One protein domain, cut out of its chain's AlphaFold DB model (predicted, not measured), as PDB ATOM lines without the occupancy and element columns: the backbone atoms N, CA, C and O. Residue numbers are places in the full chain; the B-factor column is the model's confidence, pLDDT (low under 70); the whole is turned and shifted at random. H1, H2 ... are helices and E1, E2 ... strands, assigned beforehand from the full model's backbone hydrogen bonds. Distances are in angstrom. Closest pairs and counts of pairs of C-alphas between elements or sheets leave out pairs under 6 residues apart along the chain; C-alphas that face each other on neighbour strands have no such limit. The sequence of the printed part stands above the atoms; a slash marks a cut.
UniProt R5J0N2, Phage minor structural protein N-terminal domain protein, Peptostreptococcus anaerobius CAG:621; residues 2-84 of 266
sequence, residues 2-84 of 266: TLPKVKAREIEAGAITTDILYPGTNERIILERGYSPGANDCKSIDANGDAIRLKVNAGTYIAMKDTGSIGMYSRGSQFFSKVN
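This is residues 2 to 84 of the 266 residues of the protein "Phage minor structural protein N-terminal domain protein" of Peptostreptococcus anaerobius CAG:621 (UniProt R5J0N2). Little regular structure is here: a small, twisted sheet, E1 to E5, at one end, and a long unnamed stretch, residues 13 to 43, leading to the short helix H1 at the other. The 83 printed residues run H1 E1 E2 E3 E4 E5, mostly strand, 29 in named elements; the sheet, in chain order, is a meander, each strand antiparallel to the one before. It is only just loose, close to extended: radius of gyration of the C-alphas 17.7 A, spans 54 by 32 by 20 A.

Look for hydrogen-bond range between E1, residues 44 to 47, and E2, residues 51 to 55, at N 46 and O 53, 3.1 A; E2 and E3, residues 61 to 65, at N 52 and O 64, 2.9 A; E3 and E4, residues 70 to 74, at N 63 and O 71, 2.8 A; E4 and E5, residues 77 to 81, at N 74 and O 77, 2.9 A. These neighbours form hairpins. H1, residues 8 to 12, is not on the sheet; its O i to N i+4 pair is within range.

Find H1's start, C-alpha 8, at (202.232, 349.336, 261.096), and E5's end, C-alpha 81, at (209.201, 357.605, 212.281). E4 measures 13.6 A from first to last C-alpha.

The printed part has no cut. H1 to E1 is a long link. Confidence is under 70 at residues 2 to 3, 14, 16 to 39 and 76 to 84.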
ATOM      1  N   THR A   2     217.976 361.303 260.030       63.75
ATOM      2  CA  THR A   2     217.328 360.030 260.378       63.75
ATOM      3  C   THR A   2     216.067 359.909 259.536       63.75
ATOM      4  O   THR A   2     215.178 360.747 259.659       63.75
ATOM      5  N   LEU A   3     215.998 358.915 258.651       65.12
ATOM      6  CA  LEU A   3     214.780 358.669 257.878       65.12
ATOM      7  C   LEU A   3     213.649 358.268 258.844       65.12
ATOM      8  O   LEU A   3     213.872 357.405 259.701       65.12
ATOM      9  N   PRO A   4     212.458 358.885 258.755       72.75
ATOM     10  CA  PRO A   4     211.331 358.506 259.594       72.75
ATOM     11  C   PRO A   4     210.938 357.048 259.327       72.75
ATOM     12  O   PRO A   4     210.855 356.607 258.182       72.75
ATOM     13  N   LYS A   5     210.717 356.286 260.403       77.31
ATOM     14  CA  LYS A   5     210.252 354.898 260.327       77.31
ATOM     15  C   LYS A   5     208.730 354.885 260.233       77.31
ATOM     16  O   LYS A   5     208.070 355.343 261.162       77.31
ATOM     17  N   VAL A   6     208.206 354.323 259.150       76.50
ATOM     18  CA  VAL A   6     206.775 354.041 258.980       76.50
ATOM     19  C   VAL A   6     206.352 352.943 259.962       76.50
ATOM     20  O   VAL A   6     207.010 351.904 260.042       76.50
ATOM     21  N   LYS A   7     205.272 353.162 260.720       82.50
ATOM     22  CA  LYS A   7     204.740 352.197 261.700       82.50
ATOM     23  C   LYS A   7     203.538 351.437 261.130       82.50
ATOM     24  O   LYS A   7     202.728 352.010 260.413       82.50
ATOM     25  N   ALA A   8     203.355 350.178 261.537       79.38
ATOM     26  CA  ALA A   8     202.232 349.336 261.096       79.38
ATOM     27  C   ALA A   8     200.854 349.994 261.313       79.38
ATOM     28  O   ALA A   8     200.032 350.022 260.408       79.38
ATOM     29  N   ARG A   9     200.650 350.652 262.461       80.56
ATOM     30  CA  ARG A   9     199.406 351.386 262.755       80.56
ATOM     31  C   ARG A   9     199.105 352.537 261.782       80.56
ATOM     32  O   ARG A   9     197.954 352.909 261.617       80.56
ATOM     33  N   GLU A  10     200.135 353.140 261.184       76.75
ATOM     34  CA  GLU A  10     199.984 354.231 260.207       76.75
ATOM     35  C   GLU A  10     199.596 353.674 258.832       76.75
ATOM     36  O   GLU A  10     198.884 354.332 258.079       76.75
ATOM     37  N   ILE A  11     200.008 352.436 258.540       71.38
ATOM     38  CA  ILE A  11     199.517 351.674 257.394       71.38
ATOM     39  C   ILE A  11     198.046 351.333 257.626       71.38
ATOM     40  O   ILE A  11     197.214 351.797 256.867       71.38
ATOM     41  N   GLU A  12     197.710 350.630 258.710       73.81
ATOM     42  CA  GLU A  12     196.347 350.145 259.000       73.81
ATOM     43  C   GLU A  12     195.292 351.261 259.086       73.81
ATOM     44  O   GLU A  12     194.151 351.060 258.676       73.81
ATOM     45  N   ALA A  13     195.672 352.451 259.564       77.06
ATOM     46  CA  ALA A  13     194.800 353.626 259.615       77.06
ATOM     47  C   ALA A  13     194.580 354.309 258.247       77.06
ATOM     48  O   ALA A  13     193.880 355.318 258.177       77.06
ATOM     49  N   GLY A  14     195.203 353.815 257.172       68.38
ATOM     50  CA  GLY A  14     195.140 354.414 255.840       68.38
ATOM     51  C   GLY A  14     195.911 355.732 255.719       68.38
ATOM     52  O   GLY A  14     195.681 356.484 254.777       68.38
ATOM     53  N   ALA A  15     196.832 356.035 256.642       71.19
ATOM     54  CA  ALA A  15     197.639 357.258 256.568       71.19
ATOM     55  C   ALA A  15     198.678 357.199 255.430       71.19
ATOM     56  O   ALA A  15     199.190 358.232 255.003       71.19
ATOM     57  N   ILE A  16     198.972 355.994 254.922       64.62
ATOM     58  CA  ILE A  16     199.776 355.756 253.719       64.62
ATOM     59  C   ILE A  16     198.948 354.928 252.734       64.62
ATOM     60  O   ILE A  16     198.830 353.712 252.862       64.62
ATOM     61  N   THR A  17     198.405 355.587 251.715       61.00
ATOM     62  CA  THR A  17     197.630 354.958 250.639       61.00
ATOM     63  C   THR A  17     198.517 354.724 249.417       61.00
ATOM     64  O   THR A  17     198.540 355.501 248.467       61.00
ATOM     65  N   THR A  18     199.304 353.647 249.444       62.59
ATOM     66  CA  THR A  18     200.075 353.191 248.274       62.59
ATOM     67  C   THR A  18     199.524 351.871 247.750       62.59
ATOM     68  O   THR A  18     199.025 351.056 248.523       62.59
ATOM     69  N   ASP A  19     199.647 351.637 246.446       55.50
ATOM     70  CA  ASP A  19     199.069 350.468 245.768       55.50
ATOM     71  C   ASP A  19     199.673 349.134 246.207       55.50
ATOM     72  O   ASP A  19     199.043 348.094 246.050       55.50
ATOM     73  N   ILE A  20     200.869 349.162 246.804       59.81
ATOM     74  CA  ILE A  20     201.478 347.986 247.445       59.81
ATOM     75  C   ILE A  20     200.640 347.515 248.646       59.81
ATOM     76  O   ILE A  20     200.633 346.331 248.965       59.81
ATOM     77  N   LEU A  21     199.950 348.441 249.319       61.44
ATOM     78  CA  LEU A  21     199.174 348.194 250.538       61.44
ATOM     79  C   LEU A  21     197.662 348.159 250.260       61.44
ATOM     80  O   LEU A  21     196.943 347.412 250.915       61.44
ATOM     81  N   TYR A  22     197.195 348.928 249.270       62.53
ATOM     82  CA  TYR A  22     195.786 349.039 248.882       62.53
ATOM     83  C   TYR A  22     195.645 349.048 247.353       62.53
ATOM     84  O   TYR A  22     195.653 350.127 246.754       62.53
ATOM     85  N   PRO A  23     195.529 347.884 246.688       56.72
ATOM     86  CA  PRO A  23     195.389 347.836 245.237       56.72
ATOM     87  C   PRO A  23     194.081 348.520 244.807       56.72
ATOM     88  O   PRO A  23     192.986 348.024 245.065       56.72
ATOM     89  N   GLY A  24     194.193 349.693 244.182       55.50
ATOM     90  CA  GLY A  24     193.047 350.428 243.642       55.50
ATOM     91  C   GLY A  24     192.521 349.830 242.330       55.50
ATOM     92  O   GLY A  24     193.243 349.148 241.613       55.50
ATOM     93  N   THR A  25     191.278 350.148 241.962       56.34
ATOM     94  CA  THR A  25     190.628 349.724 240.699       56.34
ATOM     95  C   THR A  25     191.047 350.539 239.467       56.34
ATOM     96  O   THR A  25     190.497 350.357 238.383       56.34
ATOM     97  N   ASN A  26     191.996 351.464 239.616       56.50
ATOM     98  CA  ASN A  26     192.409 352.372 238.549       56.50
ATOM     99  C   ASN A  26     193.468 351.710 237.657       56.50
ATOM    100  O   ASN A  26     194.414 351.111 238.166       56.50
ATOM    101  N   GLU A  27     193.372 351.894 236.338       56.66
ATOM    102  CA  GLU A  27     194.444 351.524 235.409       56.66
ATOM    103  C   GLU A  27     195.682 352.399 235.680       56.66
ATOM    104  O   GLU A  27     195.676 353.599 235.405       56.66
ATOM    105  N   ARG A  28     196.738 351.821 236.261       59.28
ATOM    106  CA  ARG A  28     197.981 352.532 236.604       59.28
ATOM    107  C   ARG A  28     199.170 351.944 235.853       59.28
ATOM    108  O   ARG A  28     199.164 350.781 235.467       59.28
ATOM    109  N   ILE A  29     200.188 352.775 235.642       60.31
ATOM    110  CA  ILE A  29     201.451 352.403 234.996       60.31
ATOM    111  C   ILE A  29     202.217 351.479 235.949       60.31
ATOM    112  O   ILE A  29     202.682 351.930 236.995       60.31
ATOM    113  N   ILE A  30     202.337 350.195 235.607       58.44
ATOM    114  CA  ILE A  30     203.010 349.209 236.464       58.44
ATOM    115  C   ILE A  30     204.498 349.146 236.099       58.44
ATOM    116  O   ILE A  30     204.858 348.916 234.944       58.44
ATOM    117  N   LEU A  31     205.368 349.333 237.096       57.69
ATOM    118  CA  LEU A  31     206.787 348.985 237.007       57.69
ATOM    119  C   LEU A  31     206.944 347.521 237.440       57.69
ATOM    120  O   LEU A  31     207.136 347.227 238.621       57.69
ATOM    121  N   GLU A  32     206.792 346.589 236.502       54.72
ATOM    122  CA  GLU A  32     206.869 345.156 236.805       54.72
ATOM    123  C   GLU A  32     208.324 344.704 236.995       54.72
ATOM    124  O   GLU A  32     209.163 344.826 236.101       54.72
ATOM    125  N   ARG A  33     208.632 344.148 238.172       52.03
ATOM    126  CA  ARG A  33     209.919 343.485 238.427       52.03
ATOM    127  C   ARG A  33     209.896 342.060 237.871       52.03
ATOM    128  O   ARG A  33     208.924 341.344 238.071       52.03
ATOM    129  N   GLY A  34     211.002 341.631 237.263       59.56
ATOM    130  CA  GLY A  34     211.218 340.235 236.857       59.56
ATOM    131  C   GLY A  34     210.937 339.920 235.385       59.56
ATOM    132  O   GLY A  34     211.244 338.814 234.952       59.56
ATOM    133  N   TYR A  35     210.431 340.877 234.606       60.78
ATOM    134  CA  TYR A  35     210.368 340.759 233.148       60.78
ATOM    135  C   TYR A  35     211.623 341.344 232.511       60.78
ATOM    136  O   TYR A  35     212.131 342.379 232.952       60.78
ATOM    137  N   SER A  36     212.104 340.700 231.447       62.91
ATOM    138  CA  SER A  36     213.089 341.332 230.577       62.91
ATOM    139  C   SER A  36     212.518 342.655 230.066       62.91
ATOM    140  O   SER A  36     211.334 342.707 229.705       62.91
ATOM    141  N   PRO A  37     213.339 343.714 230.001       59.69
ATOM    142  CA  PRO A  37     212.959 344.927 229.303       59.69
ATOM    143  C   PRO A  37     212.353 344.590 227.942       59.69
ATOM    144  O   PRO A  37     212.889 343.730 227.250       59.69
ATOM    145  N   GLY A  38     211.207 345.169 227.575       61.69
ATOM    146  CA  GLY A  38     210.541 344.736 226.342       61.69
ATOM    147  C   GLY A  38     209.266 343.938 226.549       61.69
ATOM    148  O   GLY A  38     208.281 344.211 225.861       61.69
ATOM    149  N   ALA A  39     209.319 342.969 227.466       68.25
ATOM    150  CA  ALA A  39     208.575 341.714 227.371       68.25
ATOM    151  C   ALA A  39     207.177 341.713 228.005       68.25
ATOM    152  O   ALA A  39     206.394 340.808 227.730       68.25
ATOM    153  N   ASN A  40     206.851 342.695 228.843       74.56
ATOM    154  CA  ASN A  40     205.537 342.775 229.477       74.56
ATOM    155  C   ASN A  40     204.464 343.286 228.494       74.56
ATOM    156  O   ASN A  40     204.660 344.288 227.796       74.56
ATOM    157  N   ASP A  41     203.313 342.612 228.460       81.50
ATOM    158  CA  ASP A  41     202.168 342.947 227.603       81.50
ATOM    159  C   ASP A  41     201.098 343.734 228.375       81.50
ATOM    160  O   ASP A  41     199.953 343.316 228.526       81.50
ATOM    161  N   CYS A  42     201.492 344.876 228.939       75.62
ATOM    162  CA  CYS A  42     200.617 345.694 229.777       75.62
ATOM    163  C   CYS A  42     200.919 347.196 229.649       75.62
ATOM    164  O   CYS A  42     201.953 347.610 229.105       75.62
ATOM    165  N   LYS A  43     200.006 348.017 230.187       81.31
ATOM    166  CA  LYS A  43     200.170 349.473 230.280       81.31
ATOM    167  C   LYS A  43     201.344 349.794 231.201       81.31
ATOM    168  O   LYS A  43     201.292 349.536 232.402       81.31
ATOM    169  N   SER A  44     202.413 350.342 230.637       78.81
ATOM    170  CA  SER A  44     203.672 350.522 231.362       78.81
ATOM    171  C   SER A  44     204.541 351.630 230.766       78.81
ATOM    172  O   SER A  44     204.366 352.039 229.616       78.81
ATOM    173  N   ILE A  45     205.481 352.120 231.576       83.94
ATOM    174  CA  ILE A  45     206.653 352.864 231.117       83.94
ATOM    175  C   ILE A  45     207.840 351.943 231.359       83.94
ATOM    176  O   ILE A  45     208.093 351.564 232.503       83.94
ATOM    177  N   ASP A  46     208.543 351.563 230.298       78.00
ATOM    178  CA  ASP A  46     209.730 350.718 230.406       78.00
ATOM    179  C   ASP A  46     210.896 351.272 229.585       78.00
ATOM    180  O   ASP A  46     210.748 352.206 228.795       78.00
ATOM    181  N   ALA A  47     212.081 350.719 229.821       80.06
ATOM    182  CA  ALA A  47     213.279 351.025 229.057       80.06
ATOM    183  C   ALA A  47     213.827 349.717 228.492       80.06
ATOM    184  O   ALA A  47     214.324 348.920 229.274       80.06
ATOM    185  N   ASN A  48     213.721 349.479 227.182       74.56
ATOM    186  CA  ASN A  48     214.111 348.223 226.532       74.56
ATOM    187  C   ASN A  48     215.419 348.344 225.749       74.56
ATOM    188  O   ASN A  48     215.395 348.367 224.525       74.56
ATOM    189  N   GLY A  49     216.546 348.413 226.457       77.69
ATOM    190  CA  GLY A  49     217.876 348.450 225.843       77.69
ATOM    191  C   GLY A  49     218.163 349.768 225.122       77.69
ATOM    192  O   GLY A  49     218.920 350.580 225.639       77.69
ATOM    193  N   ASP A  50     217.538 349.982 223.962       81.44
ATOM    194  CA  ASP A  50     217.760 351.111 223.053       81.44
ATOM    195  C   ASP A  50     216.698 352.220 223.155       81.44
ATOM    196  O   ASP A  50     216.826 353.252 222.497       81.44
ATOM    197  N   ALA A  51     215.633 352.047 223.951       84.38
ATOM    198  CA  ALA A  51     214.551 353.030 224.022       84.38
ATOM    199  C   ALA A  51     213.824 353.097 225.367       84.38
ATOM    200  O   ALA A  51     213.572 352.073 226.000       84.38
ATOM    201  N   ILE A  52     213.377 354.301 225.733       89.38
ATOM    202  CA  ILE A  52     212.335 354.528 226.747       89.38
ATOM    203  C   ILE A  52     210.980 354.497 226.045       89.38
ATOM    204  O   ILE A  52     210.801 355.159 225.020       89.38
ATOM    205  N   ARG A  53     210.016 353.744 226.578       87.62
ATOM    206  CA  ARG A  53     208.723 353.511 225.928       87.62
ATOM    207  C   ARG A  53     207.553 353.832 226.847       87.62
ATOM    208  O   ARG A  53     207.559 353.454 228.012       87.62
ATOM    209  N   LEU A  54     206.524 354.468 226.289       89.06
ATOM    210  CA  LEU A  54     205.190 354.580 226.879       89.06
ATOM    211  C   LEU A  54     204.272 353.588 226.164       89.06
ATOM    212  O   LEU A  54     203.991 353.747 224.973       89.06
ATOM    213  N   LYS A  55     203.837 352.548 226.875       85.38
ATOM    214  CA  LYS A  55     203.186 351.369 226.299       85.38
ATOM    215  C   LYS A  55     201.732 351.275 226.718       85.38
ATOM    216  O   LYS A  55     201.410 351.409 227.895       85.38
ATOM    217  N   VAL A  56     200.875 350.952 225.755       84.94
ATOM    218  CA  VAL A  56     199.551 350.385 226.034       84.94
ATOM    219  C   VAL A  56     199.680 348.877 226.244       84.94
ATOM    220  O   VAL A  56     199.058 348.326 227.146       84.94
ATOM    221  N   ASN A  57     200.493 348.230 225.407       82.38
ATOM    222  CA  ASN A  57     200.821 346.808 225.442       82.38
ATOM    223  C   ASN A  57     202.129 346.569 224.648       82.38
ATOM    224  O   ASN A  57     202.782 347.534 224.235       82.38
ATOM    225  N   ALA A  58     202.539 345.321 224.423       81.12
ATOM    226  CA  ALA A  58     203.804 345.014 223.746       81.12
ATOM    227  C   ALA A  58     203.842 345.449 222.264       81.12
ATOM    228  O   ALA A  58     204.918 345.721 221.729       81.12
ATOM    229  N   GLY A  59     202.684 345.550 221.601       79.94
ATOM    230  CA  GLY A  59     202.563 345.911 220.184       79.94
ATOM    231  C   GLY A  59     202.208 347.376 219.910       79.94
ATOM    232  O   GLY A  59     202.334 347.818 218.767       79.94
ATOM    233  N   THR A  60     201.763 348.128 220.920       83.62
ATOM    234  CA  THR A  60     201.282 349.509 220.767       83.62
ATOM    235  C   THR A  60     201.935 350.427 221.797       83.62
ATOM    236  O   THR A  60     201.607 350.377 222.987       83.62
ATOM    237  N   TYR A  61     202.867 351.265 221.338       87.00
ATOM    238  CA  TYR A  61     203.686 352.118 222.197       87.00
ATOM    239  C   TYR A  61     204.326 353.291 221.447       87.00
ATOM    240  O   TYR A  61     204.470 353.275 220.225       87.00
ATOM    241  N   ILE A  62     204.755 354.298 222.202       89.38
ATOM    242  CA  ILE A  62     205.644 355.367 221.735       89.38
ATOM    243  C   ILE A  62     207.025 355.091 222.318       89.38
ATOM    244  O   ILE A  62     207.132 354.869 223.520       89.38
ATOM    245  N   ALA A  63     208.068 355.098 221.491       87.69
ATOM    246  CA  ALA A  63     209.446 354.860 221.906       87.69
ATOM    247  C   ALA A  63     210.336 356.058 221.578       87.69
ATOM    248  O   ALA A  63     210.421 356.459 220.418       87.69
ATOM    249  N   MET A  64     211.026 356.576 222.591       89.12
ATOM    250  CA  MET A  64     212.157 357.483 222.442       89.12
ATOM    251  C   MET A  64     213.435 356.653 222.452       89.12
ATOM    252  O   MET A  64     213.803 356.106 223.492       89.12
ATOM    253  N   LYS A  65     214.086 356.543 221.296       83.88
ATOM    254  CA  LYS A  65     215.330 355.786 221.154       83.88
ATOM    255  C   LYS A  65     216.538 356.616 221.578       83.88
ATOM    256  O   LYS A  65     216.547 357.838 221.417       83.88
ATOM    257  N   ASP A  66     217.584 355.943 222.030       82.19
ATOM    258  CA  ASP A  66     218.901 356.516 222.329       82.19
ATOM    259  C   ASP A  66     219.531 357.257 221.131       82.19
ATOM    260  O   ASP A  66     220.240 358.246 221.302       82.19
ATOM    261  N   THR A  67     219.175 356.860 219.907       76.19
ATOM    262  CA  THR A  67     219.520 357.537 218.644       76.19
ATOM    263  C   THR A  67     218.841 358.902 218.445       76.19
ATOM    264  O   THR A  67     219.063 359.563 217.428       76.19
ATOM    265  N   GLY A  68     217.976 359.341 219.367       73.81
ATOM    266  CA  GLY A  68     217.238 360.607 219.264       73.81
ATOM    267  C   GLY A  68     216.064 360.565 218.277       73.81
ATOM    268  O   GLY A  68     215.622 361.611 217.775       73.81
ATOM    269  N   SER A  69     215.589 359.358 217.960       74.75
ATOM    270  CA  SER A  69     214.402 359.105 217.142       74.75
ATOM    271  C   SER A  69     213.183 358.793 218.010       74.75
ATOM    272  O   SER A  69     213.287 358.140 219.047       74.75
ATOM    273  N   ILE A  70     212.011 359.250 217.560       84.50
ATOM    274  CA  ILE A  70     210.716 358.868 218.130       84.50
ATOM    275  C   ILE A  70     210.021 357.944 217.134       84.50
ATOM    276  O   ILE A  70     209.846 358.305 215.965       84.50
ATOM    277  N   GLY A  71     209.633 356.758 217.600       82.25
ATOM    278  CA  GLY A  71     208.820 355.806 216.850       82.25
ATOM    279  C   GLY A  71     207.471 355.586 217.522       82.25
ATOM    280  O   GLY A  71     207.417 355.374 218.733       82.25
ATOM    281  N   MET A  72     206.390 355.615 216.744       84.62
ATOM    282  CA  MET A  72     205.058 355.221 217.210       84.62
ATOM    283  C   MET A  72     204.681 353.886 216.573       84.62
ATOM    284  O   MET A  72     204.746 353.728 215.349       84.62
ATOM    285  N   TYR A  73     204.305 352.932 217.419       82.19
ATOM    286  CA  TYR A  73     204.002 351.555 217.056       82.19
ATOM    287  C   TYR A  73     202.548 351.247 217.395       82.19
ATOM    288  O   TYR A  73     202.034 351.692 218.422       82.19
ATOM    289  N   SER A  74     201.884 350.493 216.526       73.31
ATOM    290  CA  SER A  74     200.522 350.003 216.720       73.31
ATOM    291  C   SER A  74     200.420 348.590 216.165       73.31
ATOM    292  O   SER A  74     200.814 348.337 215.025       73.31
ATOM    293  N   ARG A  75     199.896 347.659 216.971       76.06
ATOM    294  CA  ARG A  75     199.696 346.246 216.591       76.06
ATOM    295  C   ARG A  75     200.974 345.561 216.068       76.06
ATOM    296  O   ARG A  75     200.900 344.715 215.185       76.06
ATOM    297  N   GLY A  76     202.135 345.934 216.607       69.81
ATOM    298  CA  GLY A  76     203.442 345.373 216.242       69.81
ATOM    299  C   GLY A  76     204.135 346.059 215.061       69.81
ATOM    300  O   GLY A  76     205.284 345.735 214.776       69.81
ATOM    301  N   SER A  77     203.489 347.037 214.419       60.94
ATOM    302  CA  SER A  77     204.029 347.746 213.252       60.94
ATOM    303  C   SER A  77     204.294 349.217 213.555       60.94
ATOM    304  O   SER A  77     203.522 349.876 214.252       60.94
ATOM    305  N   GLN A  78     205.379 349.754 212.999       61.22
ATOM    306  CA  GLN A  78     205.702 351.176 213.087       61.22
ATOM    307  C   GLN A  78     204.888 351.970 212.054       61.22
ATOM    308  O   GLN A  78     204.881 351.610 210.880       61.22
ATOM    309  N   PHE A  79     204.227 353.055 212.469       61.38
ATOM    310  CA  PHE A  79     203.404 353.885 211.567       61.38
ATOM    311  C   PHE A  79     203.811 355.370 211.526       61.38
ATOM    312  O   PHE A  79     203.333 356.113 210.674       61.38
ATOM    313  N   PHE A  80     204.731 355.801 212.397       63.97
ATOM    314  CA  PHE A  80     205.378 357.119 212.355       63.97
ATOM    315  C   PHE A  80     206.857 356.981 212.746       63.97
ATOM    316  O   PHE A  80     207.178 356.316 213.740       63.97
ATOM    317  N   SER A  81     207.765 357.591 211.973       61.94
ATOM    318  CA  SER A  81     209.201 357.605 212.281       61.94
ATOM    319  C   SER A  81     209.878 358.909 211.869       61.94
ATOM    320  O   SER A  81     209.840 359.314 210.707       61.94
ATOM    321  N   LYS A  82     210.654 359.473 212.795       61.56
ATOM    322  CA  LYS A  82     211.962 360.041 212.446       61.56
ATOM    323  C   LYS A  82     212.912 358.848 212.315       61.56
ATOM    324  O   LYS A  82     213.180 358.200 213.317       61.56
ATOM    325  N   VAL A  83     213.303 358.449 211.105       59.06
ATOM    326  CA  VAL A  83     214.105 357.225 210.869       59.06
ATOM    327  C   VAL A  83     215.561 357.463 211.269       59.06
ATOM    328  O   VAL A  83     216.164 356.650 211.957       59.06
ATOM    329  N   ASN A  84     216.112 358.612 210.876       60.81
ATOM    330  CA  ASN A  84     217.413 359.123 211.308       60.81
ATOM    331  C   ASN A  84     217.436 360.658 211.126       60.81
ATOM    332  O   ASN A  84     216.408 361.260 210.811       60.81
TER     333      ASN A  84